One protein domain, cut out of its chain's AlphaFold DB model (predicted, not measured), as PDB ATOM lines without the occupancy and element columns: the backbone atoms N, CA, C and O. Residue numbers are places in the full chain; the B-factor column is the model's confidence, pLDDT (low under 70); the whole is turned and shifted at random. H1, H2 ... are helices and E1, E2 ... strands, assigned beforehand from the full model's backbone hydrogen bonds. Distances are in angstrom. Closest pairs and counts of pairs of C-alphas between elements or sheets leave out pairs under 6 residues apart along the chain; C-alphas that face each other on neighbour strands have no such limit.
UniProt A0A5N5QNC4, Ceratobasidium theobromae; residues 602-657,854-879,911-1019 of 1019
ATOM      1  N   LEU A 602     356.452 137.129 273.882       92.38
ATOM      2  CA  LEU A 602     357.859 137.404 274.228       92.38
ATOM      3  C   LEU A 602     358.646 138.110 273.097       92.38
ATOM      4  O   LEU A 602     359.266 139.139 273.378       92.38
ATOM      5  N   PRO A 603     358.581 137.685 271.812       92.19
ATOM      6  CA  PRO A 603     359.326 138.356 270.742       92.19
ATOM      7  C   PRO A 603     358.944 139.828 270.532       92.19
ATOM      8  O   PRO A 603     359.794 140.621 270.124       92.19
ATOM      9  N   SER A 604     357.702 140.226 270.844       94.00
ATOM     10  CA  SER A 604     357.265 141.628 270.718       94.00
ATOM     11  C   SER A 604     358.018 142.584 271.652       94.00
ATOM     12  O   SER A 604     358.208 143.749 271.300       94.00
ATOM     13  N   ILE A 605     358.511 142.089 272.795       96.44
ATOM     14  CA  ILE A 605     359.303 142.857 273.766       96.44
ATOM     15  C   ILE A 605     360.611 143.300 273.108       96.44
ATOM     16  O   ILE A 605     360.880 144.498 273.000       96.44
ATOM     17  N   ARG A 606     361.393 142.349 272.575       96.12
ATOM     18  CA  ARG A 606     362.636 142.653 271.844       96.12
ATOM     19  C   ARG A 606     362.385 143.490 270.599       96.12
ATOM     20  O   ARG A 606     363.154 144.412 270.339       96.12
ATOM     21  N   GLU A 607     361.334 143.193 269.839       95.31
ATOM     22  CA  GLU A 607     361.025 143.893 268.588       95.31
ATOM     23  C   GLU A 607     360.772 145.389 268.829       95.31
ATOM     24  O   GLU A 607     361.462 146.236 268.256       95.31
ATOM     25  N   ARG A 608     359.872 145.725 269.762       94.88
ATOM     26  CA  ARG A 608     359.538 147.120 270.082       94.88
ATOM     27  C   ARG A 608     360.690 147.844 270.773       94.88
ATOM     28  O   ARG A 608     360.965 148.993 270.425       94.88
ATOM     29  N   CYS A 609     361.405 147.181 271.684       97.75
ATOM     30  CA  CYS A 609     362.574 147.774 272.337       97.75
ATOM     31  C   CYS A 609     363.718 148.047 271.341       97.75
ATOM     32  O   CYS A 609     364.356 149.098 271.416       97.75
ATOM     33  N   SER A 610     363.921 147.172 270.346       97.38
ATOM     34  CA  SER A 610     364.930 147.368 269.291       97.38
ATOM     35  C   SER A 610     364.669 148.635 268.479       97.38
ATOM     36  O   SER A 610     365.610 149.378 268.211       97.38
ATOM     37  N   ARG A 611     363.400 148.938 268.157       95.44
ATOM     38  CA  ARG A 611     363.022 150.183 267.462       95.44
ATOM     39  C   ARG A 611     363.392 151.435 268.265       95.44
ATOM     40  O   ARG A 611     363.856 152.410 267.682       95.44
ATOM     41  N   VAL A 612     363.216 151.411 269.590       96.69
ATOM     42  CA  VAL A 612     363.601 152.528 270.477       96.69
ATOM     43  C   VAL A 612     365.126 152.691 270.510       96.69
ATOM     44  O   VAL A 612     365.629 153.796 270.322       96.69
ATOM     45  N   HIS A 613     365.876 151.595 270.636       97.69
ATOM     46  CA  HIS A 613     367.344 151.603 270.582       97.69
ATOM     47  C   HIS A 613     367.901 152.034 269.210       97.69
ATOM     48  O   HIS A 613     368.898 152.756 269.142       97.69
ATOM     49  N   ASP A 614     367.225 151.712 268.106       96.62
ATOM     50  CA  ASP A 614     367.597 152.226 266.786       96.62
ATOM     51  C   ASP A 614     367.299 153.728 266.620       96.62
ATOM     52  O   ASP A 614     368.018 154.403 265.881       96.62
ATOM     53  N   LEU A 615     366.318 154.294 267.337       95.75
ATOM     54  CA  LEU A 615     366.155 155.751 267.462       95.75
ATOM     55  C   LEU A 615     367.238 156.375 268.359       95.75
ATOM     56  O   LEU A 615     367.729 157.460 268.041       95.75
ATOM     57  N   ALA A 616     367.674 155.686 269.416       96.31
ATOM     58  CA  ALA A 616     368.757 156.137 270.294       96.31
ATOM     59  C   ALA A 616     370.091 156.295 269.551       96.31
ATOM     60  O   ALA A 616     370.722 157.346 269.647       96.31
ATOM     61  N   LYS A 617     370.457 155.333 268.691       96.25
ATOM     62  CA  LYS A 617     371.604 155.441 267.759       96.25
ATOM     63  C   LYS A 617     371.548 156.659 266.828       96.25
ATOM     64  O   LYS A 617     372.565 157.043 266.260       96.25
ATOM     65  N   GLN A 618     370.362 157.230 266.619       94.88
ATOM     66  CA  GLN A 618     370.132 158.401 265.771       94.88
ATOM     67  C   GLN A 618     370.003 159.706 266.583       94.88
ATOM     68  O   GLN A 618     369.692 160.742 265.996       94.88
ATOM     69  N   GLY A 619     370.172 159.666 267.913       93.38
ATOM     70  CA  GLY A 619     369.929 160.797 268.821       93.38
ATOM     71  C   GLY A 619     368.448 161.189 268.968       93.38
ATOM     72  O   GLY A 619     368.147 162.254 269.504       93.38
ATOM     73  N   LYS A 620     367.522 160.350 268.475       93.44
ATOM     74  CA  LYS A 620     366.084 160.648 268.304       93.44
ATOM     75  C   LYS A 620     365.197 160.271 269.494       93.44
ATOM     76  O   LYS A 620     363.979 160.401 269.380       93.44
ATOM     77  N   LEU A 621     365.776 159.806 270.601       93.31
ATOM     78  CA  LEU A 621     365.061 159.775 271.878       93.31
ATOM     79  C   LEU A 621     364.740 161.202 272.335       93.31
ATOM     80  O   LEU A 621     365.343 162.172 271.869       93.31
ATOM     81  N   GLU A 622     363.787 161.326 273.246       90.88
ATOM     82  CA  GLU A 622     363.322 162.590 273.803       90.88
ATOM     83  C   GLU A 622     364.099 162.939 275.085       90.88
ATOM     84  O   GLU A 622     364.613 164.056 275.200       90.88
ATOM     85  N   TYR A 623     364.288 161.972 275.992       92.44
ATOM     86  CA  TYR A 623     364.822 162.208 277.342       92.44
ATOM     87  C   TYR A 623     366.264 161.737 277.550       92.44
ATOM     88  O   TYR A 623     366.941 162.267 278.433       92.44
ATOM     89  N   PHE A 624     366.751 160.776 276.761       94.12
ATOM     90  CA  PHE A 624     368.088 160.198 276.931       94.12
ATOM     91  C   PHE A 624     369.008 160.405 275.729       94.12
ATOM     92  O   PHE A 624     368.618 160.184 274.585       94.12
ATOM     93  N   ASP A 625     370.268 160.726 276.011       95.31
ATOM     94  CA  ASP A 625     371.378 160.529 275.080       95.31
ATOM     95  C   ASP A 625     372.039 159.170 275.342       95.31
ATOM     96  O   ASP A 625     372.176 158.737 276.490       95.31
ATOM     97  N   TYR A 626     372.414 158.478 274.266       97.62
ATOM     98  CA  TYR A 626     372.951 157.117 274.287       97.62
ATOM     99  C   TYR A 626     374.408 157.104 273.819       97.62
ATOM    100  O   TYR A 626     374.738 157.656 272.770       97.62
ATOM    101  N   HIS A 627     375.250 156.453 274.616       97.62
ATOM    102  CA  HIS A 627     376.707 156.464 274.525       97.62
ATOM    103  C   HIS A 627     377.244 155.035 274.333       97.62
ATOM    104  O   HIS A 627     377.690 154.413 275.305       97.62
ATOM    105  N   PRO A 628     377.204 154.476 273.106       96.00
ATOM    106  CA  PRO A 628     377.699 153.123 272.837       96.00
ATOM    107  C   PRO A 628     379.188 152.948 273.183       96.00
ATOM    108  O   PRO A 628     379.633 151.849 273.507       96.00
ATOM    109  N   GLU A 629     379.969 154.032 273.191       95.88
ATOM    110  CA  GLU A 629     381.368 154.042 273.625       95.88
ATOM    111  C   GLU A 629     381.566 153.651 275.104       95.88
ATOM    112  O   GLU A 629     382.660 153.230 275.479       95.88
ATOM    113  N   ARG A 630     380.521 153.747 275.940       96.69
ATOM    114  CA  ARG A 630     380.559 153.396 277.371       96.69
ATOM    115  C   ARG A 630     380.226 151.933 277.668       96.69
ATOM    116  O   ARG A 630     380.491 151.472 278.778       96.69
ATOM    117  N   GLU A 631     379.681 151.183 276.709       96.75
ATOM    118  CA  GLU A 631     379.309 149.772 276.916       96.75
ATOM    119  C   GLU A 631     380.501 148.916 277.368       96.75
ATOM    120  O   GLU A 631     380.363 148.051 278.234       96.75
ATOM    121  N   GLU A 632     381.695 149.184 276.830       96.50
ATOM    122  CA  GLU A 632     382.904 148.420 277.152       96.50
ATOM    123  C   GLU A 632     383.311 148.560 278.634       96.50
ATOM    124  O   GLU A 632     383.853 147.621 279.218       96.50
ATOM    125  N   GLU A 633     383.020 149.702 279.271       96.75
ATOM    126  CA  GLU A 633     383.262 149.919 280.705       96.75
ATOM    127  C   GLU A 633     382.315 149.065 281.562       96.75
ATOM    128  O   GLU A 633     382.759 148.423 282.519       96.75
ATOM    129  N   VAL A 634     381.035 148.979 281.175       97.69
ATOM    130  CA  VAL A 634     380.036 148.127 281.845       97.69
ATOM    131  C   VAL A 634     380.394 146.648 281.708       97.69
ATOM    132  O   VAL A 634     380.333 145.908 282.692       97.69
ATOM    133  N   VAL A 635     380.805 146.213 280.513       97.88
ATOM    134  CA  VAL A 635     381.210 144.821 280.247       97.88
ATOM    135  C   VAL A 635     382.443 144.447 281.072       97.88
ATOM    136  O   VAL A 635     382.439 143.389 281.701       97.88
ATOM    137  N   LYS A 636     383.459 145.320 281.151       97.50
ATOM    138  CA  LYS A 636     384.639 145.116 282.015       97.50
ATOM    139  C   LYS A 636     384.243 145.003 283.489       97.50
ATOM    140  O   LYS A 636     384.640 144.048 284.150       97.50
ATOM    141  N   PHE A 637     383.422 145.925 283.996       97.75
ATOM    142  CA  PHE A 637     382.962 145.903 285.389       97.75
ATOM    143  C   PHE A 637     382.185 144.620 285.728       97.75
ATOM    144  O   PHE A 637     382.482 143.956 286.721       97.75
ATOM    145  N   CYS A 638     381.250 144.220 284.866       97.44
ATOM    146  CA  CYS A 638     380.499 142.972 285.004       97.44
ATOM    147  C   CYS A 638     381.402 141.728 284.954       97.44
ATOM    148  O   CYS A 638     381.207 140.794 285.732       97.44
ATOM    149  N   ALA A 639     382.406 141.716 284.073       96.81
ATOM    150  CA  ALA A 639     383.352 140.613 283.957       96.81
ATOM    151  C   ALA A 639     384.203 140.435 285.224       96.81
ATOM    152  O   ALA A 639     384.413 139.301 285.650       96.81
ATOM    153  N   GLU A 640     384.660 141.522 285.855       96.56
ATOM    154  CA  GLU A 640     385.419 141.431 287.109       96.56
ATOM    155  C   GLU A 640     384.558 140.964 288.294       96.56
ATOM    156  O   GLU A 640     385.059 140.226 289.140       96.56
ATOM    157  N   ILE A 641     383.259 141.291 288.335       96.25
ATOM    158  CA  ILE A 641     382.328 140.724 289.333       96.25
ATOM    159  C   ILE A 641     382.209 139.202 289.147       96.25
ATOM    160  O   ILE A 641     382.392 138.456 290.109       96.25
ATOM    161  N   ILE A 642     381.989 138.729 287.913       95.62
ATOM    162  CA  ILE A 642     381.906 137.287 287.613       95.62
ATOM    163  C   ILE A 642     383.213 136.572 287.997       95.62
ATOM    164  O   ILE A 642     383.173 135.550 288.685       95.62
ATOM    165  N   LYS A 643     384.377 137.117 287.612       95.31
ATOM    166  CA  LYS A 643     385.695 136.552 287.961       95.31
ATOM    167  C   LYS A 643     385.943 136.528 289.470       95.31
ATOM    168  O   LYS A 643     386.476 135.543 289.975       95.31
ATOM    169  N   ARG A 644     385.564 137.585 290.196       95.56
ATOM    170  CA  ARG A 644     385.708 137.674 291.660       95.56
ATOM    171  C   ARG A 644     384.902 136.591 292.373       95.56
ATOM    172  O   ARG A 644     385.398 136.002 293.328       95.56
ATOM    173  N   ASP A 645     383.671 136.361 291.923       93.69
ATOM    174  CA  ASP A 645     382.706 135.524 292.642       93.69
ATOM    175  C   ASP A 645     382.721 134.047 292.198       93.69
ATOM    176  O   ASP A 645     382.403 133.175 293.003       93.69
ATOM    177  N   PHE A 646     383.118 133.755 290.951       94.00
ATOM    178  CA  PHE A 646     383.091 132.403 290.360       94.00
ATOM    179  C   PHE A 646     384.425 131.959 289.724       94.00
ATOM    180  O   PHE A 646     384.544 130.817 289.277       94.00
ATOM    181  N   GLY A 647     385.441 132.827 289.662       91.44
ATOM    182  CA  GLY A 647     386.725 132.523 289.024       91.44
ATOM    183  C   GLY A 647     386.560 132.222 287.534       91.44
ATOM    184  O   GLY A 647     386.229 133.103 286.746       91.44
ATOM    185  N   THR A 648     386.788 130.962 287.158       88.38
ATOM    186  CA  THR A 648     386.546 130.414 285.810       88.38
ATOM    187  C   THR A 648     385.415 129.378 285.773       88.38
ATOM    188  O   THR A 648     385.113 128.830 284.714       88.38
ATOM    189  N   ALA A 649     384.769 129.092 286.909       90.19
ATOM    190  CA  ALA A 649     383.750 128.051 287.053       90.19
ATOM    191  C   ALA A 649     382.354 128.546 286.627       90.19
ATOM    192  O   ALA A 649     381.378 128.413 287.366       90.19
ATOM    193  N   TYR A 650     382.243 129.151 285.440       89.69
ATOM    194  CA  TYR A 650     381.028 129.841 284.985       89.69
ATOM    195  C   TYR A 650     379.791 128.924 284.892       89.69
ATOM    196  O   TYR A 650     378.661 129.376 285.051       89.69
ATOM    197  N   ASN A 651     379.995 127.615 284.719       87.25
ATOM    198  CA  ASN A 651     378.941 126.598 284.766       87.25
ATOM    199  C   ASN A 651     378.294 126.424 286.157       87.25
ATOM    200  O   ASN A 651     377.228 125.825 286.252       87.25
ATOM    201  N   THR A 652     378.917 126.934 287.225       90.38
ATOM    202  CA  THR A 652     378.358 126.932 288.591       90.38
ATOM    203  C   THR A 652     377.488 128.154 288.893       90.38
ATOM    204  O   THR A 652     376.833 128.188 289.935       90.38
ATOM    205  N   ILE A 653     377.442 129.147 287.994       93.88
ATOM    206  CA  ILE A 653     376.621 130.350 288.172       93.88
ATOM    207  C   ILE A 653     375.135 129.949 288.157       93.88
ATOM    208  O   ILE A 653     374.666 129.419 287.144       93.88
ATOM    209  N   PRO A 654     374.363 130.208 289.229       92.75
ATOM    210  CA  PRO A 654     372.932 129.939 289.229       92.75
ATOM    211  C   PRO A 654     372.184 130.932 288.318       92.75
ATOM    212  O   PRO A 654     372.626 132.071 288.149       92.75
ATOM    213  N   PRO A 655     371.026 130.551 287.748       92.38
ATOM    214  CA  PRO A 655     370.173 131.493 287.030       92.38
ATOM    215  C   PRO A 655     369.592 132.543 287.989       92.38
ATOM    216  O   PRO A 655     369.404 132.278 289.177       92.38
ATOM    217  N   HIS A 656     369.232 133.719 287.486       93.00
ATOM    218  CA  HIS A 656     368.488 134.706 288.264       93.00
ATOM    219  C   HIS A 656     367.074 134.191 288.559       93.00
ATOM    220  O   HIS A 656     366.326 133.882 287.638       93.00
ATOM    221  N   SER A 657     366.717 134.057 289.839       93.44
ATOM    222  CA  SER A 657     365.409 133.540 290.280       93.44
ATOM    223  C   SER A 657     365.131 133.925 291.740       93.44
ATOM    224  O   SER A 657     366.055 134.215 292.515       93.44
ATOM    225  N   CYS A 854     355.224 154.940 273.888       92.81
ATOM    226  CA  CYS A 854     356.531 155.570 273.726       92.81
ATOM    227  C   CYS A 854     356.444 156.732 272.724       92.81
ATOM    228  O   CYS A 854     356.207 156.535 271.527       92.81
ATOM    229  N   SER A 855     356.663 157.957 273.209       88.94
ATOM    230  CA  SER A 855     356.593 159.186 272.409       88.94
ATOM    231  C   SER A 855     357.587 159.191 271.244       88.94
ATOM    232  O   SER A 855     357.212 159.581 270.138       88.94
ATOM    233  N   ALA A 856     358.804 158.670 271.436       88.25
ATOM    234  CA  ALA A 856     359.810 158.551 270.379       88.25
ATOM    235  C   ALA A 856     359.344 157.663 269.205       88.25
ATOM    236  O   ALA A 856     359.531 158.034 268.044       88.25
ATOM    237  N   LEU A 857     358.668 156.534 269.475       89.12
ATOM    238  CA  LEU A 857     358.089 155.688 268.417       89.12
ATOM    239  C   LEU A 857     356.958 156.407 267.673       89.12
ATOM    240  O   LEU A 857     356.902 156.354 266.443       89.12
ATOM    241  N   LYS A 858     356.091 157.122 268.403       85.12
ATOM    242  CA  LYS A 858     354.993 157.909 267.824       85.12
ATOM    243  C   LYS A 858     355.517 159.033 266.917       85.12
ATOM    244  O   LYS A 858     355.076 159.181 265.778       85.12
ATOM    245  N   ALA A 859     356.511 159.781 267.396       82.62
ATOM    246  CA  ALA A 859     357.158 160.871 266.669       82.62
ATOM    247  C   ALA A 859     357.981 160.393 265.458       82.62
ATOM    248  O   ALA A 859     358.184 161.165 264.516       82.62
ATOM    249  N   ALA A 860     358.448 159.139 265.464       78.94
ATOM    250  CA  ALA A 860     359.052 158.500 264.301       78.94
ATOM    251  C   ALA A 860     357.994 158.120 263.251       78.94
ATOM    252  O   ALA A 860     358.128 158.532 262.099       78.94
ATOM    253  N   ALA A 861     356.927 157.413 263.651       71.88
ATOM    254  CA  ALA A 861     355.876 156.925 262.750       71.88
ATOM    255  C   ALA A 861     355.250 158.050 261.905       71.88
ATOM    256  O   ALA A 861     355.254 157.973 260.673       71.88
ATOM    257  N   ILE A 862     354.833 159.140 262.566       66.44
ATOM    258  CA  ILE A 862     354.221 160.334 261.950       66.44
ATOM    259  C   ILE A 862     355.117 160.957 260.860       66.44
ATOM    260  O   ILE A 862     354.614 161.548 259.908       66.44
ATOM    261  N   LYS A 863     356.447 160.831 260.980       62.50
ATOM    262  CA  LYS A 863     357.416 161.393 260.021       62.50
ATOM    263  C   LYS A 863     357.729 160.469 258.844       62.50
ATOM    264  O   LYS A 863     358.248 160.954 257.842       62.50
ATOM    265  N   THR A 864     357.471 159.166 258.959       59.97
ATOM    266  CA  THR A 864     357.737 158.194 257.884       59.97
ATOM    267  C   THR A 864     356.580 158.041 256.905       59.97
ATOM    268  O   THR A 864     356.839 157.978 255.706       59.97
ATOM    269  N   ASP A 865     355.336 157.995 257.386       50.72
ATOM    270  CA  ASP A 865     354.143 157.965 256.531       50.72
ATOM    271  C   ASP A 865     352.897 158.400 257.334       50.72
ATOM    272  O   ASP A 865     352.463 157.658 258.221       50.72
ATOM    273  N   PRO A 866     352.284 159.567 257.051       53.34
ATOM    274  CA  PRO A 866     351.076 160.016 257.746       53.34
ATOM    275  C   PRO A 866     349.824 159.179 257.418       53.34
ATOM    276  O   PRO A 866     348.796 159.368 258.064       53.34
ATOM    277  N   ALA A 867     349.885 158.247 256.458       47.75
ATOM    278  CA  ALA A 867     348.843 157.243 256.228       47.75
ATOM    279  C   ALA A 867     349.030 155.959 257.071       47.75
ATOM    280  O   ALA A 867     348.184 155.066 257.006       47.75
ATOM    281  N   GLN A 868     350.104 155.852 257.868       48.72
ATOM    282  CA  GLN A 868     350.414 154.692 258.721       48.72
ATOM    283  C   GLN A 868     350.334 155.005 260.226       48.72
ATOM    284  O   GLN A 868     351.185 154.567 261.005       48.72
ATOM    285  N   ASP A 869     349.275 155.690 260.670       56.22
ATOM    286  CA  ASP A 869     348.877 155.674 262.088       56.22
ATOM    287  C   ASP A 869     348.269 154.300 262.440       56.22
ATOM    288  O   ASP A 869     347.057 154.122 262.554       56.22
ATOM    289  N   VAL A 870     349.130 153.278 262.496       66.31
ATOM    290  CA  VAL A 870     348.747 151.894 262.793       66.31
ATOM    291  C   VAL A 870     348.420 151.792 264.288       66.31
ATOM    292  O   VAL A 870     349.321 151.989 265.109       66.31
ATOM    293  N   PRO A 871     347.175 151.452 264.682       71.69
ATOM    294  CA  PRO A 871     346.779 151.450 266.085       71.69
ATOM    295  C   PRO A 871     347.683 150.563 266.952       71.69
ATOM    296  O   PRO A 871     347.830 149.365 266.702       71.69
ATOM    297  N   GLY A 872     348.291 151.165 267.978       79.25
ATOM    298  CA  GLY A 872     349.228 150.498 268.885       79.25
ATOM    299  C   GLY A 872     350.677 150.425 268.382       79.25
ATOM    300  O   GLY A 872     351.478 149.685 268.954       79.25
ATOM    301  N   TYR A 873     351.056 151.168 267.333       83.75
ATOM    302  CA  TYR A 873     352.448 151.228 266.865       83.75
ATOM    303  C   TYR A 873     353.412 151.783 267.929       83.75
ATOM    304  O   TYR A 873     354.558 151.338 268.024       83.75
ATOM    305  N   ASP A 874     352.952 152.743 268.728       90.12
ATOM    306  CA  ASP A 874     353.717 153.410 269.782       90.12
ATOM    307  C   ASP A 874     353.813 152.606 271.090       90.12
ATOM    308  O   ASP A 874     354.545 153.013 271.989       90.12
ATOM    309  N   LEU A 875     353.136 151.459 271.203       93.50
ATOM    310  CA  LEU A 875     353.148 150.623 272.404       93.50
ATOM    311  C   LEU A 875     354.404 149.739 272.496       93.50
ATOM    312  O   LEU A 875     354.741 148.996 271.570       93.50
ATOM    313  N   VAL A 876     355.062 149.781 273.657       95.94
ATOM    314  CA  VAL A 876     356.233 148.971 274.021       95.94
ATOM    315  C   VAL A 876     355.863 148.037 275.182       95.94
ATOM    316  O   VAL A 876     355.570 148.526 276.276       95.94
ATOM    317  N   PRO A 877     355.847 146.707 274.978       95.50
ATOM    318  CA  PRO A 877     355.624 145.735 276.038       95.50
ATOM    319  C   PRO A 877     356.925 145.403 276.774       95.50
ATOM    320  O   PRO A 877     357.973 145.260 276.148       95.50
ATOM    321  N   PHE A 878     356.845 145.228 278.096       94.50
ATOM    322  CA  PHE A 878     357.967 144.772 278.933       94.50
ATOM    323  C   PHE A 878     357.619 143.542 279.769       94.50
ATOM    324  O   PHE A 878     358.476 142.675 279.961       94.50
ATOM    325  N   HIS A 879     356.384 143.477 280.288       92.94
ATOM    326  CA  HIS A 879     355.874 142.355 281.088       92.94
ATOM    327  C   HIS A 879     356.829 141.926 282.223       92.94
ATOM    328  O   HIS A 879     356.949 140.737 282.524       92.94
ATOM    329  N   PRO A 911     363.966 144.835 282.749       94.00
ATOM    330  CA  PRO A 911     364.156 146.281 282.773       94.00
ATOM    331  C   PRO A 911     363.647 146.877 284.094       94.00
ATOM    332  O   PRO A 911     362.548 147.439 284.169       94.00
ATOM    333  N   GLU A 912     364.452 146.706 285.143       89.50
ATOM    334  CA  GLU A 912     364.268 147.282 286.479       89.50
ATOM    335  C   GLU A 912     365.453 148.174 286.897       89.50
ATOM    336  O   GLU A 912     366.452 148.288 286.187       89.50
ATOM    337  N   TYR A 913     365.320 148.858 288.035       88.50
ATOM    338  CA  TYR A 913     366.167 149.990 288.420       88.50
ATOM    339  C   TYR A 913     367.625 149.640 288.768       88.50
ATOM    340  O   TYR A 913     368.446 150.555 288.841       88.50
ATOM    341  N   ARG A 914     367.987 148.366 288.979       91.06
ATOM    342  CA  ARG A 914     369.385 147.935 289.199       91.06
ATOM    343  C   ARG A 914     370.077 147.712 287.854       91.06
ATOM    344  O   ARG A 914     371.104 148.335 287.600       91.06
ATOM    345  N   ASN A 915     369.477 146.915 286.970       95.06
ATOM    346  CA  ASN A 915     369.943 146.690 285.599       95.06
ATOM    347  C   ASN A 915     369.981 147.987 284.776       95.06
ATOM    348  O   ASN A 915     371.015 148.327 284.208       95.06
ATOM    349  N   GLY A 916     368.884 148.748 284.746       95.12
ATOM    350  CA  GLY A 916     368.848 150.046 284.065       95.12
ATOM    351  C   GLY A 916     369.698 151.097 284.781       95.12
ATOM    352  O   GLY A 916     370.265 151.987 284.144       95.12
ATOM    353  N   GLY A 917     369.830 150.977 286.107       94.88
ATOM    354  CA  GLY A 917     370.663 151.858 286.922       94.88
ATOM    355  C   GLY A 917     372.144 151.737 286.590       94.88
ATOM    356  O   GLY A 917     372.820 152.754 286.498       94.88
ATOM    357  N   LEU A 918     372.625 150.522 286.311       97.12
ATOM    358  CA  LEU A 918     373.988 150.257 285.846       97.12
ATOM    359  C   LEU A 918     374.335 151.064 284.582       97.12
ATOM    360  O   LEU A 918     375.399 151.674 284.518       97.12
ATOM    361  N   LEU A 919     373.422 151.122 283.607       97.88
ATOM    362  CA  LEU A 919     373.621 151.841 282.340       97.88
ATOM    363  C   LEU A 919     373.730 153.358 282.546       97.88
ATOM    364  O   LEU A 919     374.593 154.005 281.954       97.88
ATOM    365  N   VAL A 920     372.885 153.922 283.412       96.12
ATOM    366  CA  VAL A 920     372.905 155.358 283.737       96.12
ATOM    367  C   VAL A 920     374.104 155.705 284.626       96.12
ATOM    368  O   VAL A 920     374.752 156.729 284.417       96.12
ATOM    369  N   ASP A 921     374.475 154.839 285.572       96.25
ATOM    370  CA  ASP A 921     375.636 155.070 286.435       96.25
ATOM    371  C   ASP A 921     376.978 154.921 285.699       96.25
ATOM    372  O   ASP A 921     377.928 155.604 286.079       96.25
ATOM    373  N   PHE A 922     377.081 154.138 284.624       97.00
ATOM    374  CA  PHE A 922     378.254 154.166 283.729       97.00
ATOM    375  C   PHE A 922     378.153 155.207 282.599       97.00
ATOM    376  O   PHE A 922     379.116 155.412 281.865       97.00
ATOM    377  N   GLY A 923     377.021 155.907 282.476       96.00
ATOM    378  CA  GLY A 923     376.820 156.933 281.452       96.00
ATOM    379  C   GLY A 923     376.608 156.389 280.038       96.00
ATOM    380  O   GLY A 923     376.744 157.154 279.092       96.00
ATOM    381  N   VAL A 924     376.249 155.105 279.882       97.75
ATOM    382  CA  VAL A 924     375.725 154.544 278.617       97.75
ATOM    383  C   VAL A 924     374.418 155.246 278.231       97.75
ATOM    384  O   VAL A 924     374.127 155.420 277.051       97.75
ATOM    385  N   LEU A 925     373.646 155.680 279.233       96.88
ATOM    386  CA  LEU A 925     372.424 156.467 279.080       96.88
ATOM    387  C   LEU A 925     372.506 157.727 279.950       96.88
ATOM    388  O   LEU A 925     372.510 157.637 281.179       96.88
ATOM    389  N   THR A 926     372.532 158.902 279.326       93.94
ATOM    390  CA  THR A 926     372.558 160.200 280.015       93.94
ATOM    391  C   THR A 926     371.177 160.848 279.944       93.94
ATOM    392  O   THR A 926     370.687 161.134 278.856       93.94
ATOM    393  N   LEU A 927     370.545 161.112 281.094       90.62
ATOM    394  CA  LEU A 927     369.292 161.873 281.148       90.62
ATOM    395  C   LEU A 927     369.568 163.348 280.799       90.62
ATOM    396  O   LEU A 927     370.324 164.026 281.504       90.62
ATOM    397  N   ARG A 928     368.949 163.849 279.725       88.50
ATOM    398  CA  ARG A 928     369.062 165.241 279.264       88.50
ATOM    399  C   ARG A 928     368.504 166.188 280.313       88.50
ATOM    400  O   ARG A 928     367.314 166.148 280.576       88.50
ATOM    401  N   LYS A 929     369.330 167.067 280.883       68.25
ATOM    402  CA  LYS A 929     368.931 167.933 282.014       68.25
ATOM    403  C   LYS A 929     367.994 169.089 281.647       68.25
ATOM    404  O   LYS A 929     367.367 169.661 282.533       68.25
ATOM    405  N   GLU A 930     367.896 169.449 280.372       59.91
ATOM    406  CA  GLU A 930     367.170 170.650 279.931       59.91
ATOM    407  C   GLU A 930     365.640 170.468 279.903       59.91
ATOM    408  O   GLU A 930     364.903 171.448 279.952       59.91
ATOM    409  N   THR A 931     365.143 169.228 279.929       62.06
ATOM    410  CA  THR A 931     363.707 168.895 280.033       62.06
ATOM    411  C   THR A 931     363.211 168.740 281.484       62.06
ATOM    412  O   THR A 931     362.086 168.300 281.708       62.06
ATOM    413  N   VAL A 932     364.033 169.077 282.491       56.28
ATOM    414  CA  VAL A 932     363.986 168.436 283.827       56.28
ATOM    415  C   VAL A 932     363.785 169.425 284.985       56.28
ATOM    416  O   VAL A 932     364.401 169.311 286.041       56.28
ATOM    417  N   ALA A 933     362.888 170.401 284.836       58.88
ATOM    418  CA  ALA A 933     362.454 171.216 285.981       58.88
ATOM    419  C   ALA A 933     361.508 170.443 286.927       58.88
ATOM    420  O   ALA A 933     361.494 170.684 288.130       58.88
ATOM    421  N   SER A 934     360.714 169.510 286.389       62.31
ATOM    422  CA  SER A 934     359.628 168.824 287.104       62.31
ATOM    423  C   SER A 934     359.999 167.466 287.708       62.31
ATOM    424  O   SER A 934     359.275 166.990 288.578       62.31
ATOM    425  N   PHE A 935     361.102 166.826 287.292       69.44
ATOM    426  CA  PHE A 935     361.436 165.463 287.754       69.44
ATOM    427  C   PHE A 935     362.194 165.442 289.095       69.44
ATOM    428  O   PHE A 935     362.513 164.367 289.598       69.44
ATOM    429  N   TYR A 936     362.495 166.607 289.679       71.12
ATOM    430  CA  TYR A 936     363.173 166.752 290.971       71.12
ATOM    431  C   TYR A 936     362.200 167.317 292.030       71.12
ATOM    432  O   TYR A 936     362.274 168.498 292.367       71.12
ATOM    433  N   PRO A 937     361.279 166.503 292.591       59.47
ATOM    434  CA  PRO A 937     360.269 166.976 293.550       59.47
ATOM    435  C   PRO A 937     360.848 167.423 294.905       59.47
ATOM    436  O   PRO A 937     360.129 167.983 295.729       59.47
ATOM    437  N   ASN A 938     362.139 167.189 295.152       62.34
ATOM    438  CA  ASN A 938     362.877 167.712 296.297       62.34
ATOM    439  C   ASN A 938     364.049 168.571 295.781       62.34
ATOM    440  O   ASN A 938     364.983 167.993 295.221       62.34
ATOM    441  N   PRO A 939     364.060 169.902 296.004       57.66
ATOM    442  CA  PRO A 939     365.131 170.797 295.547       57.66
ATOM    443  C   PRO A 939     366.543 170.441 296.037       57.66
ATOM    444  O   PRO A 939     367.524 170.882 295.447       57.66
ATOM    445  N   ASN A 940     366.656 169.639 297.101       59.00
ATOM    446  CA  ASN A 940     367.933 169.183 297.653       59.00
ATOM    447  C   ASN A 940     368.411 167.841 297.055       59.00
ATOM    448  O   ASN A 940     369.464 167.343 297.449       59.00
ATOM    449  N   SER A 941     367.652 167.228 296.137       68.56
ATOM    450  CA  SER A 941     367.974 165.934 295.521       68.56
ATOM    451  C   SER A 941     368.294 166.070 294.035       68.56
ATOM    452  O   SER A 941     367.441 166.436 293.233       68.56
ATOM    453  N   ASN A 942     369.502 165.654 293.646       75.25
ATOM    454  CA  ASN A 942     369.901 165.504 292.241       75.25
ATOM    455  C   ASN A 942     369.431 164.170 291.611       75.25
ATOM    456  O   ASN A 942     369.882 163.813 290.522       75.25
ATOM    457  N   ILE A 943     368.571 163.405 292.295       83.38
ATOM    458  CA  ILE A 943     368.009 162.136 291.812       83.38
ATOM    459  C   ILE A 943     366.603 162.407 291.276       83.38
ATOM    460  O   ILE A 943     365.746 162.899 292.011       83.38
ATOM    461  N   ALA A 944     366.379 162.092 289.999       85.06
ATOM    462  CA  ALA A 944     365.078 162.257 289.364       85.06
ATOM    463  C   ALA A 944     364.097 161.199 289.888       85.06
ATOM    464  O   ALA A 944     364.487 160.045 290.078       85.06
ATOM    465  N   ARG A 945     362.834 161.574 290.092       87.00
ATOM    466  CA  ARG A 945     361.762 160.686 290.553       87.00
ATOM    467  C   ARG A 945     360.574 160.758 289.601       87.00
ATOM    468  O   ARG A 945     360.079 161.847 289.321       87.00
ATOM    469  N   LEU A 946     360.143 159.605 289.088       87.31
ATOM    470  CA  LEU A 946     359.190 159.509 287.977       87.31
ATOM    471  C   LEU A 946     358.176 158.372 288.156       87.31
ATOM    472  O   LEU A 946     358.490 157.315 288.699       87.31
ATOM    473  N   ALA A 947     356.968 158.558 287.623       86.88
ATOM    474  CA  ALA A 947     355.959 157.505 287.568       86.88
ATOM    475  C   ALA A 947     356.328 156.400 286.545       86.88
ATOM    476  O   ALA A 947     356.908 156.712 285.500       86.88
ATOM    477  N   PRO A 948     355.926 155.128 286.768       85.94
ATOM    478  CA  PRO A 948     356.111 154.006 285.835       85.94
ATOM    479  C   PRO A 948     355.694 154.267 284.381       85.94
ATOM    480  O   PRO A 948     356.276 153.697 283.463       85.94
ATOM    481  N   SER A 949     354.679 155.112 284.189       88.00
ATOM    482  CA  SER A 949     354.079 155.478 282.904       88.00
ATOM    483  C   SER A 949     354.781 156.632 282.181       88.00
ATOM    484  O   SER A 949     354.405 156.961 281.057       88.00
ATOM    485  N   HIS A 950     355.759 157.289 282.812       90.38
ATOM    486  CA  HIS A 950     356.399 158.474 282.248       90.38
ATOM    487  C   HIS A 950     357.265 158.102 281.028       90.38
ATOM    488  O   HIS A 950     358.094 157.198 281.158       90.38
ATOM    489  N   PRO A 951     357.175 158.798 279.874       90.44
ATOM    490  CA  PRO A 951     357.883 158.411 278.648       90.44
ATOM    491  C   PRO A 951     359.393 158.184 278.816       90.44
ATOM    492  O   PRO A 951     359.917 157.206 278.292       90.44
ATOM    493  N   ALA A 952     360.078 158.988 279.638       91.75
ATOM    494  CA  ALA A 952     361.488 158.766 279.984       91.75
ATOM    495  C   ALA A 952     361.761 157.381 280.617       91.75
ATOM    496  O   ALA A 952     362.762 156.741 280.302       91.75
ATOM    497  N   ILE A 953     360.868 156.878 281.479       93.06
ATOM    498  CA  ILE A 953     360.976 155.524 282.048       93.06
ATOM    499  C   ILE A 953     360.754 154.467 280.956       93.06
ATOM    500  O   ILE A 953     361.416 153.432 280.971       93.06
ATOM    501  N   ILE A 954     359.890 154.732 279.974       95.00
ATOM    502  CA  ILE A 954     359.642 153.819 278.849       95.00
ATOM    503  C   ILE A 954     360.870 153.747 277.925       95.00
ATOM    504  O   ILE A 954     361.297 152.647 277.576       95.00
ATOM    505  N   GLU A 955     361.500 154.885 277.606       95.31
ATOM    506  CA  GLU A 955     362.779 154.933 276.878       95.31
ATOM    507  C   GLU A 955     363.887 154.183 277.634       95.31
ATOM    508  O   GLU A 955     364.519 153.284 277.077       95.31
ATOM    509  N   TRP A 956     364.083 154.494 278.920       96.31
ATOM    510  CA  TRP A 956     365.108 153.872 279.764       96.31
ATOM    511  C   TRP A 956     364.956 152.350 279.841       96.31
ATOM    512  O   TRP A 956     365.939 151.615 279.712       96.31
ATOM    513  N   ARG A 957     363.723 151.853 279.998       96.38
ATOM    514  CA  ARG A 957     363.426 150.414 280.036       96.38
ATOM    515  C   ARG A 957     363.632 149.740 278.686       96.38
ATOM    516  O   ARG A 957     364.202 148.652 278.657       96.38
ATOM    517  N   ALA A 958     363.232 150.381 277.589       97.75
ATOM    518  CA  ALA A 958     363.435 149.852 276.243       97.75
ATOM    519  C   ALA A 958     364.923 149.737 275.888       97.75
ATOM    520  O   ALA A 958     365.350 148.694 275.394       97.75
ATOM    521  N   MET A 959     365.728 150.745 276.238       98.06
ATOM    522  CA  MET A 959     367.187 150.643 276.160       98.06
ATOM    523  C   MET A 959     367.709 149.514 277.057       98.06
ATOM    524  O   MET A 959     368.475 148.675 276.597       98.06
ATOM    525  N   THR A 960     367.243 149.427 278.309       98.06
ATOM    526  CA  THR A 960     367.697 148.398 279.263       98.06
ATOM    527  C   THR A 960     367.464 146.971 278.757       98.06
ATOM    528  O   THR A 960     368.345 146.134 278.924       98.06
ATOM    529  N   VAL A 961     366.332 146.673 278.106       98.06
ATOM    530  CA  VAL A 961     366.086 145.345 277.506       98.06
ATOM    531  C   VAL A 961     367.183 144.976 276.500       98.06
ATOM    532  O   VAL A 961     367.720 143.870 276.565       98.06
ATOM    533  N   ILE A 962     367.530 145.897 275.598       98.19
ATOM    534  CA  ILE A 962     368.476 145.640 274.505       98.19
ATOM    535  C   ILE A 962     369.928 145.656 274.994       98.19
ATOM    536  O   ILE A 962     370.704 144.772 274.627       98.19
ATOM    537  N   GLU A 963     370.299 146.589 275.872       98.12
ATOM    538  CA  GLU A 963     371.652 146.639 276.435       98.12
ATOM    539  C   GLU A 963     371.976 145.408 277.293       98.12
ATOM    540  O   GLU A 963     373.120 144.964 277.303       98.12
ATOM    541  N   LEU A 964     370.995 144.782 277.956       98.00
ATOM    542  CA  LEU A 964     371.226 143.526 278.684       98.00
ATOM    543  C   LEU A 964     371.571 142.353 277.751       98.00
ATOM    544  O   LEU A 964     372.477 141.578 278.066       98.00
ATOM    545  N   ASP A 965     370.915 142.237 276.589       96.75
ATOM    546  CA  ASP A 965     371.284 141.244 275.569       96.75
ATOM    547  C   ASP A 965     372.683 141.539 274.985       96.75
ATOM    548  O   ASP A 965     373.497 140.620 274.832       96.75
ATOM    549  N   ARG A 966     372.998 142.818 274.720       97.44
ATOM    550  CA  ARG A 966     374.308 143.276 274.209       97.44
ATOM    551  C   ARG A 966     375.441 142.995 275.199       97.44
ATOM    552  O   ARG A 966     376.457 142.414 274.815       97.44
ATOM    553  N   ILE A 967     375.249 143.327 276.476       97.56
ATOM    554  CA  ILE A 967     376.194 143.041 277.564       97.56
ATOM    555  C   ILE A 967     376.385 141.528 277.721       97.56
ATOM    556  O   ILE A 967     377.520 141.080 277.867       97.56
ATOM    557  N   ALA A 968     375.323 140.720 277.631       97.00
ATOM    558  CA  ALA A 968     375.445 139.263 277.677       97.00
ATOM    559  C   ALA A 968     376.261 138.704 276.494       97.00
ATOM    560  O   ALA A 968     377.132 137.857 276.694       97.00
ATOM    561  N   GLU A 969     376.041 139.192 275.268       96.94
ATOM    562  CA  GLU A 969     376.838 138.795 274.099       96.94
ATOM    563  C   GLU A 969     378.309 139.234 274.217       96.94
ATOM    564  O   GLU A 969     379.222 138.471 273.885       96.94
ATOM    565  N   ALA A 970     378.558 140.440 274.728       97.31
ATOM    566  CA  ALA A 970     379.901 140.956 274.963       97.31
ATOM    567  C   ALA A 970     380.636 140.188 276.077       97.31
ATOM    568  O   ALA A 970     381.812 139.864 275.910       97.31
ATOM    569  N   LEU A 971     379.953 139.811 277.164       96.69
ATOM    570  CA  LEU A 971     380.514 138.986 278.241       96.69
ATOM    571  C   LEU A 971     380.877 137.574 277.763       96.69
ATOM    572  O   LEU A 971     381.964 137.104 278.091       96.69
ATOM    573  N   ARG A 972     380.042 136.926 276.935       96.25
ATOM    574  CA  ARG A 972     380.369 135.621 276.315       96.25
ATOM    575  C   ARG A 972     381.687 135.674 275.540       96.25
ATOM    576  O   ARG A 972     382.511 134.768 275.662       96.25
ATOM    577  N   LYS A 973     381.904 136.755 274.779       96.25
ATOM    578  CA  LYS A 973     383.143 137.010 274.021       96.25
ATOM    579  C   LYS A 973     384.324 137.328 274.946       96.25
ATOM    580  O   LYS A 973     385.393 136.753 274.780       96.25
ATOM    581  N   TYR A 974     384.129 138.206 275.930       95.12
ATOM    582  CA  TYR A 974     385.183 138.691 276.829       95.12
ATOM    583  C   TYR A 974     385.680 137.626 277.824       95.12
ATOM    584  O   TYR A 974     386.869 137.568 278.128       95.12
ATOM    585  N   LEU A 975     384.785 136.760 278.309       93.69
ATOM    586  CA  LEU A 975     385.103 135.639 279.205       93.69
ATOM    587  C   LEU A 975     385.411 134.330 278.452       93.69
ATOM    588  O   LEU A 975     385.732 133.330 279.093       93.69
ATOM    589  N   ASN A 976     385.307 134.331 277.115       92.44
ATOM    590  CA  ASN A 976     385.415 133.160 276.238       92.44
ATOM    591  C   ASN A 976     384.557 131.970 276.716       92.44
ATOM    592  O   ASN A 976     385.039 130.846 276.871       92.44
ATOM    593  N   THR A 977     383.276 132.224 276.986       91.50
ATOM    594  CA  THR A 977     382.327 131.193 277.419       91.50
ATOM    595  C   THR A 977     380.982 131.403 276.698       91.50
ATOM    596  O   THR A 977     380.231 132.319 277.035       91.50
ATOM    597  N   PRO A 978     380.705 130.653 275.609       89.06
ATOM    598  CA  PRO A 978     379.558 130.930 274.741       89.06
ATOM    599  C   PRO A 978     378.223 130.572 275.403       89.06
ATOM    600  O   PRO A 978     377.227 131.255 275.176       89.06
ATOM    601  N   ASP A 979     378.222 129.558 276.269       88.56
ATOM    602  CA  ASP A 979     377.025 128.961 276.872       88.56
ATOM    603  C   ASP A 979     376.441 129.772 278.049       88.56
ATOM    604  O   ASP A 979     375.507 129.321 278.707       88.56
ATOM    605  N   LEU A 980     376.972 130.971 278.332       92.44
ATOM    606  CA  LEU A 980     376.505 131.813 279.437       92.44
ATOM    607  C   LEU A 980     375.063 132.278 279.185       92.44
ATOM    608  O   LEU A 980     374.803 133.133 278.327       92.44
ATOM    609  N   ALA A 981     374.109 131.730 279.935       93.25
ATOM    610  CA  ALA A 981     372.698 132.062 279.790       93.25
ATOM    611  C   ALA A 981     372.417 133.499 280.255       93.25
ATOM    612  O   ALA A 981     373.033 133.997 281.198       93.25
ATOM    613  N   LEU A 982     371.431 134.167 279.646       95.06
ATOM    614  CA  LEU A 982     371.055 135.533 280.040       95.06
ATOM    615  C   LEU A 982     370.668 135.606 281.527       95.06
ATOM    616  O   LEU A 982     371.114 136.500 282.236       95.06
ATOM    617  N   ALA A 983     369.950 134.599 282.036       93.88
ATOM    618  CA  ALA A 983     369.622 134.487 283.457       93.88
ATOM    619  C   ALA A 983     370.865 134.423 284.370       93.88
ATOM    620  O   ALA A 983     370.824 134.949 285.476       93.88
ATOM    621  N   GLN A 984     371.972 133.819 283.926       95.25
ATOM    622  CA  GLN A 984     373.229 133.796 284.684       95.25
ATOM    623  C   GLN A 984     373.912 135.171 284.667       95.25
ATOM    624  O   GLN A 984     374.418 135.611 285.698       95.25
ATOM    625  N   VAL A 985     373.881 135.880 283.529       95.88
ATOM    626  CA  VAL A 985     374.393 137.261 283.405       95.88
ATOM    627  C   VAL A 985     373.622 138.229 284.303       95.88
ATOM    628  O   VAL A 985     374.240 139.077 284.946       95.88
ATOM    629  N   LEU A 986     372.296 138.084 284.403       95.19
ATOM    630  CA  LEU A 986     371.489 138.890 285.321       95.19
ATOM    631  C   LEU A 986     371.968 138.701 286.772       95.19
ATOM    632  O   LEU A 986     372.369 139.676 287.405       95.19
ATOM    633  N   GLU A 987     372.000 137.461 287.273       93.75
ATOM    634  CA  GLU A 987     372.368 137.146 288.665       93.75
ATOM    635  C   GLU A 987     373.812 137.546 289.009       93.75
ATOM    636  O   GLU A 987     374.053 138.229 290.006       93.75
ATOM    637  N   SER A 988     374.775 137.123 288.184       93.69
ATOM    638  CA  SER A 988     376.210 137.233 288.489       93.69
ATOM    639  C   SER A 988     376.857 138.545 288.056       93.69
ATOM    640  O   SER A 988     377.897 138.899 288.604       93.69
ATOM    641  N   ALA A 989     376.258 139.277 287.113       95.44
ATOM    642  CA  ALA A 989     376.804 140.520 286.581       95.44
ATOM    643  C   ALA A 989     375.856 141.708 286.781       95.44
ATOM    644  O   ALA A 989     376.096 142.526 287.666       95.44
ATOM    645  N   THR A 990     374.801 141.858 285.977       96.56
ATOM    646  CA  THR A 990     374.180 143.185 285.787       96.56
ATOM    647  C   THR A 990     373.332 143.636 286.977       96.56
ATOM    648  O   THR A 990     373.456 144.777 287.427       96.56
ATOM    649  N   TRP A 991     372.535 142.742 287.566       93.56
ATOM    650  CA  TRP A 991     371.659 143.068 288.700       93.56
ATOM    651  C   TRP A 991     372.435 143.176 290.022       93.56
ATOM    652  O   TRP A 991     372.052 143.924 290.933       93.56
ATOM    653  N   LYS A 992     373.567 142.466 290.134       92.94
ATOM    654  CA  LYS A 992     374.517 142.601 291.246       92.94
ATOM    655  C   LYS A 992     375.361 143.869 291.104       92.94
ATOM    656  O   LYS A 992     375.353 144.706 292.006       92.94
ATOM    657  N   GLY A 993     375.989 144.062 289.947       94.94
ATOM    658  CA  GLY A 993     376.778 145.241 289.593       94.94
ATOM    659  C   GLY A 993     375.987 146.540 289.707       94.94
ATOM    660  O   GLY A 993     376.499 147.501 290.271       94.94
ATOM    661  N   GLY A 994     374.712 146.545 289.306       94.88
ATOM    662  CA  GLY A 994     373.793 147.664 289.521       94.88
ATOM    663  C   GLY A 994     373.638 148.065 290.993       94.88
ATOM    664  O   GLY A 994     373.555 149.252 291.297       94.88
ATOM    665  N   ARG A 995     373.675 147.109 291.940       91.19
ATOM    666  CA  ARG A 995     373.692 147.413 293.387       91.19
ATOM    667  C   ARG A 995     375.070 147.854 293.877       91.19
ATOM    668  O   ARG A 995     375.149 148.733 294.734       91.19
ATOM    669  N   GLU A 996     376.145 147.269 293.350       94.25
ATOM    670  CA  GLU A 996     377.513 147.630 293.737       94.25
ATOM    671  C   GLU A 996     377.880 149.054 293.279       94.25
ATOM    672  O   GLU A 996     378.353 149.837 294.105       94.25
ATOM    673  N   ILE A 997     377.575 149.447 292.034       95.75
ATOM    674  CA  ILE A 997     377.821 150.815 291.544       95.75
ATOM    675  C   ILE A 997     376.905 151.845 292.221       95.75
ATOM    676  O   ILE A 997     377.379 152.907 292.626       95.75
ATOM    677  N   ALA A 998     375.630 151.507 292.455       92.44
ATOM    678  CA  ALA A 998     374.703 152.361 293.197       92.44
ATOM    679  C   ALA A 998     375.207 152.648 294.620       92.44
ATOM    680  O   ALA A 998     375.152 153.789 295.077       92.44
ATOM    681  N   LYS A 999     375.763 151.642 295.310       92.75
ATOM    682  CA  LYS A 999     376.375 151.818 296.635       92.75
ATOM    683  C   LYS A 999     377.675 152.631 296.586       92.75
ATOM    684  O   LYS A 999     377.929 153.392 297.512       92.75
ATOM    685  N   GLN A1000     378.481 152.501 295.531       94.25
ATOM    686  CA  GLN A1000     379.693 153.314 295.350       94.25
ATOM    687  C   GLN A1000     379.364 154.792 295.089       94.25
ATOM    688  O   GLN A1000     380.007 155.669 295.660       94.25
ATOM    689  N   LYS A1001     378.352 155.079 294.259       92.19
ATOM    690  CA  LYS A1001     377.965 156.452 293.890       92.19
ATOM    691  C   LYS A1001     377.028 157.138 294.886       92.19
ATOM    692  O   LYS A1001     376.999 158.364 294.931       92.19
ATOM    693  N   ARG A1002     376.254 156.376 295.664       91.38
ATOM    694  CA  ARG A1002     375.277 156.875 296.650       91.38
ATOM    695  C   ARG A1002     375.430 156.094 297.962       91.38
ATOM    696  O   ARG A1002     374.553 155.296 298.292       91.38
ATOM    697  N   PRO A1003     376.533 156.275 298.712       87.38
ATOM    698  CA  PRO A1003     376.845 155.441 299.876       87.38
ATOM    699  C   PRO A1003     375.802 155.522 301.001       87.38
ATOM    700  O   PRO A1003     375.638 154.550 301.733       87.38
ATOM    701  N   GLU A1004     375.076 156.639 301.113       82.75
ATOM    702  CA  GLU A1004     374.049 156.862 302.139       82.75
ATOM    703  C   GLU A1004     372.756 156.065 301.895       82.75
ATOM    704  O   GLU A1004     372.172 155.533 302.834       82.75
ATOM    705  N   THR A1005     372.307 155.955 300.637       80.94
ATOM    706  CA  THR A1005     371.017 155.325 300.280       80.94
ATOM    707  C   THR A1005     371.166 153.987 299.554       80.94
ATOM    708  O   THR A1005     370.220 153.197 299.497       80.94
ATOM    709  N   ALA A1006     372.324 153.743 298.930       85.62
ATOM    710  CA  ALA A1006     372.557 152.690 297.938       85.62
ATOM    711  C   ALA A1006     371.399 152.561 296.923       85.62
ATOM    712  O   ALA A1006     370.995 151.446 296.574       85.62
ATOM    713  N   GLY A1007     370.790 153.695 296.555       84.31
ATOM    714  CA  GLY A1007     369.608 153.790 295.696       84.31
ATOM    715  C   GLY A1007     369.941 153.914 294.202       84.31
ATOM    716  O   GLY A1007     371.098 154.156 293.840       84.31
ATOM    717  N   PRO A1008     368.943 153.750 293.320       88.38
ATOM    718  CA  PRO A1008     369.133 153.895 291.878       88.38
ATOM    719  C   PRO A1008     369.464 155.346 291.467       88.38
ATOM    720  O   PRO A1008     369.211 156.281 292.230       88.38
ATOM    721  N   PRO A1009     369.996 155.563 290.250       90.06
ATOM    722  CA  PRO A1009     370.185 156.900 289.675       90.06
ATOM    723  C   PRO A1009     368.876 157.632 289.347       90.06
ATOM    724  O   PRO A1009     368.892 158.852 289.195       90.06
ATOM    725  N   ILE A1010     367.765 156.901 289.236       89.25
ATOM    726  CA  ILE A1010     366.413 157.413 289.002       89.25
ATOM    727  C   ILE A1010     365.477 156.633 289.930       89.25
ATOM    728  O   ILE A1010     365.460 155.400 289.890       89.25
ATOM    729  N   GLU A1011     364.720 157.326 290.777       86.19
ATOM    730  CA  GLU A1011     363.664 156.718 291.589       86.19
ATOM    731  C   GLU A1011     362.387 156.541 290.762       86.19
ATOM    732  O   GLU A1011     362.019 157.399 289.958       86.19
ATOM    733  N   ILE A1012     361.684 155.431 290.990       83.62
ATOM    734  CA  ILE A1012     360.394 155.157 290.357       83.62
ATOM    735  C   ILE A1012     359.311 155.110 291.432       83.62
ATOM    736  O   ILE A1012     359.498 154.505 292.490       83.62
ATOM    737  N   GLU A1013     358.175 155.744 291.165       81.31
ATOM    738  CA  GLU A1013     357.036 155.762 292.082       81.31
ATOM    739  C   GLU A1013     356.299 154.415 292.061       81.31
ATOM    740  O   GLU A1013     355.454 154.162 291.204       81.31
ATOM    741  N   SER A1014     356.651 153.521 292.991       76.19
ATOM    742  CA  SER A1014     355.994 152.216 293.122       76.19
ATOM    743  C   SER A1014     354.628 152.336 293.802       76.19
ATOM    744  O   SER A1014     354.522 152.699 294.975       76.19
ATOM    745  N   ASP A1015     353.590 151.935 293.068       73.81
ATOM    746  CA  ASP A1015     352.248 151.644 293.585       73.81
ATOM    747  C   ASP A1015     352.151 150.258 294.263       73.81
ATOM    748  O   ASP A1015     351.098 149.878 294.771       73.81
ATOM    749  N   GLY A1016     353.251 149.496 294.305       73.25
ATOM    750  CA  GLY A1016     353.294 148.129 294.823       73.25
ATOM    751  C   GLY A1016     352.899 147.047 293.818       73.25
ATOM    752  O   GLY A1016     352.794 145.889 294.212       73.25
ATOM    753  N   THR A1017     352.700 147.385 292.539       72.38
ATOM    754  CA  THR A1017     352.381 146.416 291.470       72.38
ATOM    755  C   THR A1017     353.314 146.488 290.249       72.38
ATOM    756  O   THR A1017     353.188 145.668 289.342       72.38
ATOM    757  N   VAL A1018     354.285 147.416 290.224       66.44
ATOM    758  CA  VAL A1018     355.362 147.487 289.209       66.44
ATOM    759  C   VAL A1018     356.714 147.808 289.876       66.44
ATOM    760  O   VAL A1018     356.757 148.574 290.836       66.44
ATOM    761  N   PHE A1019     357.791 147.248 289.304       59.41
ATOM    762  CA  PHE A1019     359.222 147.304 289.690       59.41
ATOM    763  C   PHE A1019     359.679 146.385 290.823       59.41
ATOM    764  O   PHE A1019     360.033 146.856 291.923       59.41
TER     765      PHE A1019
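AT A GLANCE: This is residues 602 to 657, 854 to 879 and 911 to 1019 of the 1019 residues of a protein of Ceratobasidium theobromae (UniProt A0A5N5QNC4). A long helix, H5, runs through the core, and other helices cross it: H1 and H4 pack on its first half from opposite sides, while H2 and H6, which cross each other, pack further along. Two small two-stranded sheets, antiparallel E1 and E3 and parallel E4 and E5, complete the body, from which residues 862 to 868 stick out at the end of H3. The printed part has 191 residues, with six named helices and five named strands in the order H1 E1 H2 H3 E2 H4 E3 E4 H5 H6 E5, and is mostly helix. It is compact, with a radius of gyration of the C-alphas of 17.3 A and spans of 54 by 41 by 33 A.

HOW THE PARTS SIT: E1, residues 624 to 626, and E3, residues 925 to 927, are antiparallel neighbours, with N 625 and O 926 2.9 A apart. H5, residues 951 to 974, is the hub and has a kink of 25 degrees near residue 964; its closest C-alpha pair with E1 is Ala 952 and Phe 624, 7.4 A. H1, residues 602 to 616, touches H5 residues 955 to 962 alone, about perpendicular at 81 degrees, closest at the C-alphas of Cys 609 and Ala 958, 4.5 A. H4, residues 915 to 921, touches H5 at 85 degrees, about perpendicular, closest at the C-alphas of Gly 916 and Thr 960, 5.2 A. H2, residues 628 to 646, touches H5 with residues 631 to 639 alone, closest at the C-alphas of Val 635 and Ile 967, 6.0 A. H6, residues 982 to 1001, touches H2 about perpendicular at 77 degrees, closest at the C-alphas of Cys 638 and Ala 989, 4.7 A. H3, residues 855 to 864, touches H1, closest at the C-alphas of Val 612 and Leu 857, 6.7 A. E2, residues 875 to 877, pairs with no named strand. E4, residues 944 to 946, and E5, residues 1010 to 1012, are parallel neighbours, with N 1011 and O 944 2.8 A apart; E4, H5 H6, E5 form a strand-helix-strand unit, parallel neighbours joined through helices, with a right-handed crossover. O i to N i+4 pairs are within hydrogen-bond range in 10 of 11 for H1, 12 of 15 for H2, 5 of 6 for H3, 2 of 3 for H4, 18 of 20 for H5 and 12 of 16 for H6.

IN THESE COORDINATES: H1 begins at C-alpha 602, (357.859, 137.404, 274.228), and is 22.0 A long; H2 is 27.7 A, H6 26.0 A. H5, 33.7 A, ends at C-alpha 974, (385.183, 138.691, 276.829).

THE WHOLE: Residues 658 to 853 and 880 to 910 are not printed, with C-alpha gaps of 29.0 A and 9.3 A. The link E3 to E4 is long. Low confidence, under 70, falls on residues 862 to 870, 929 to 935, 937 to 941 and 1018 to 1019.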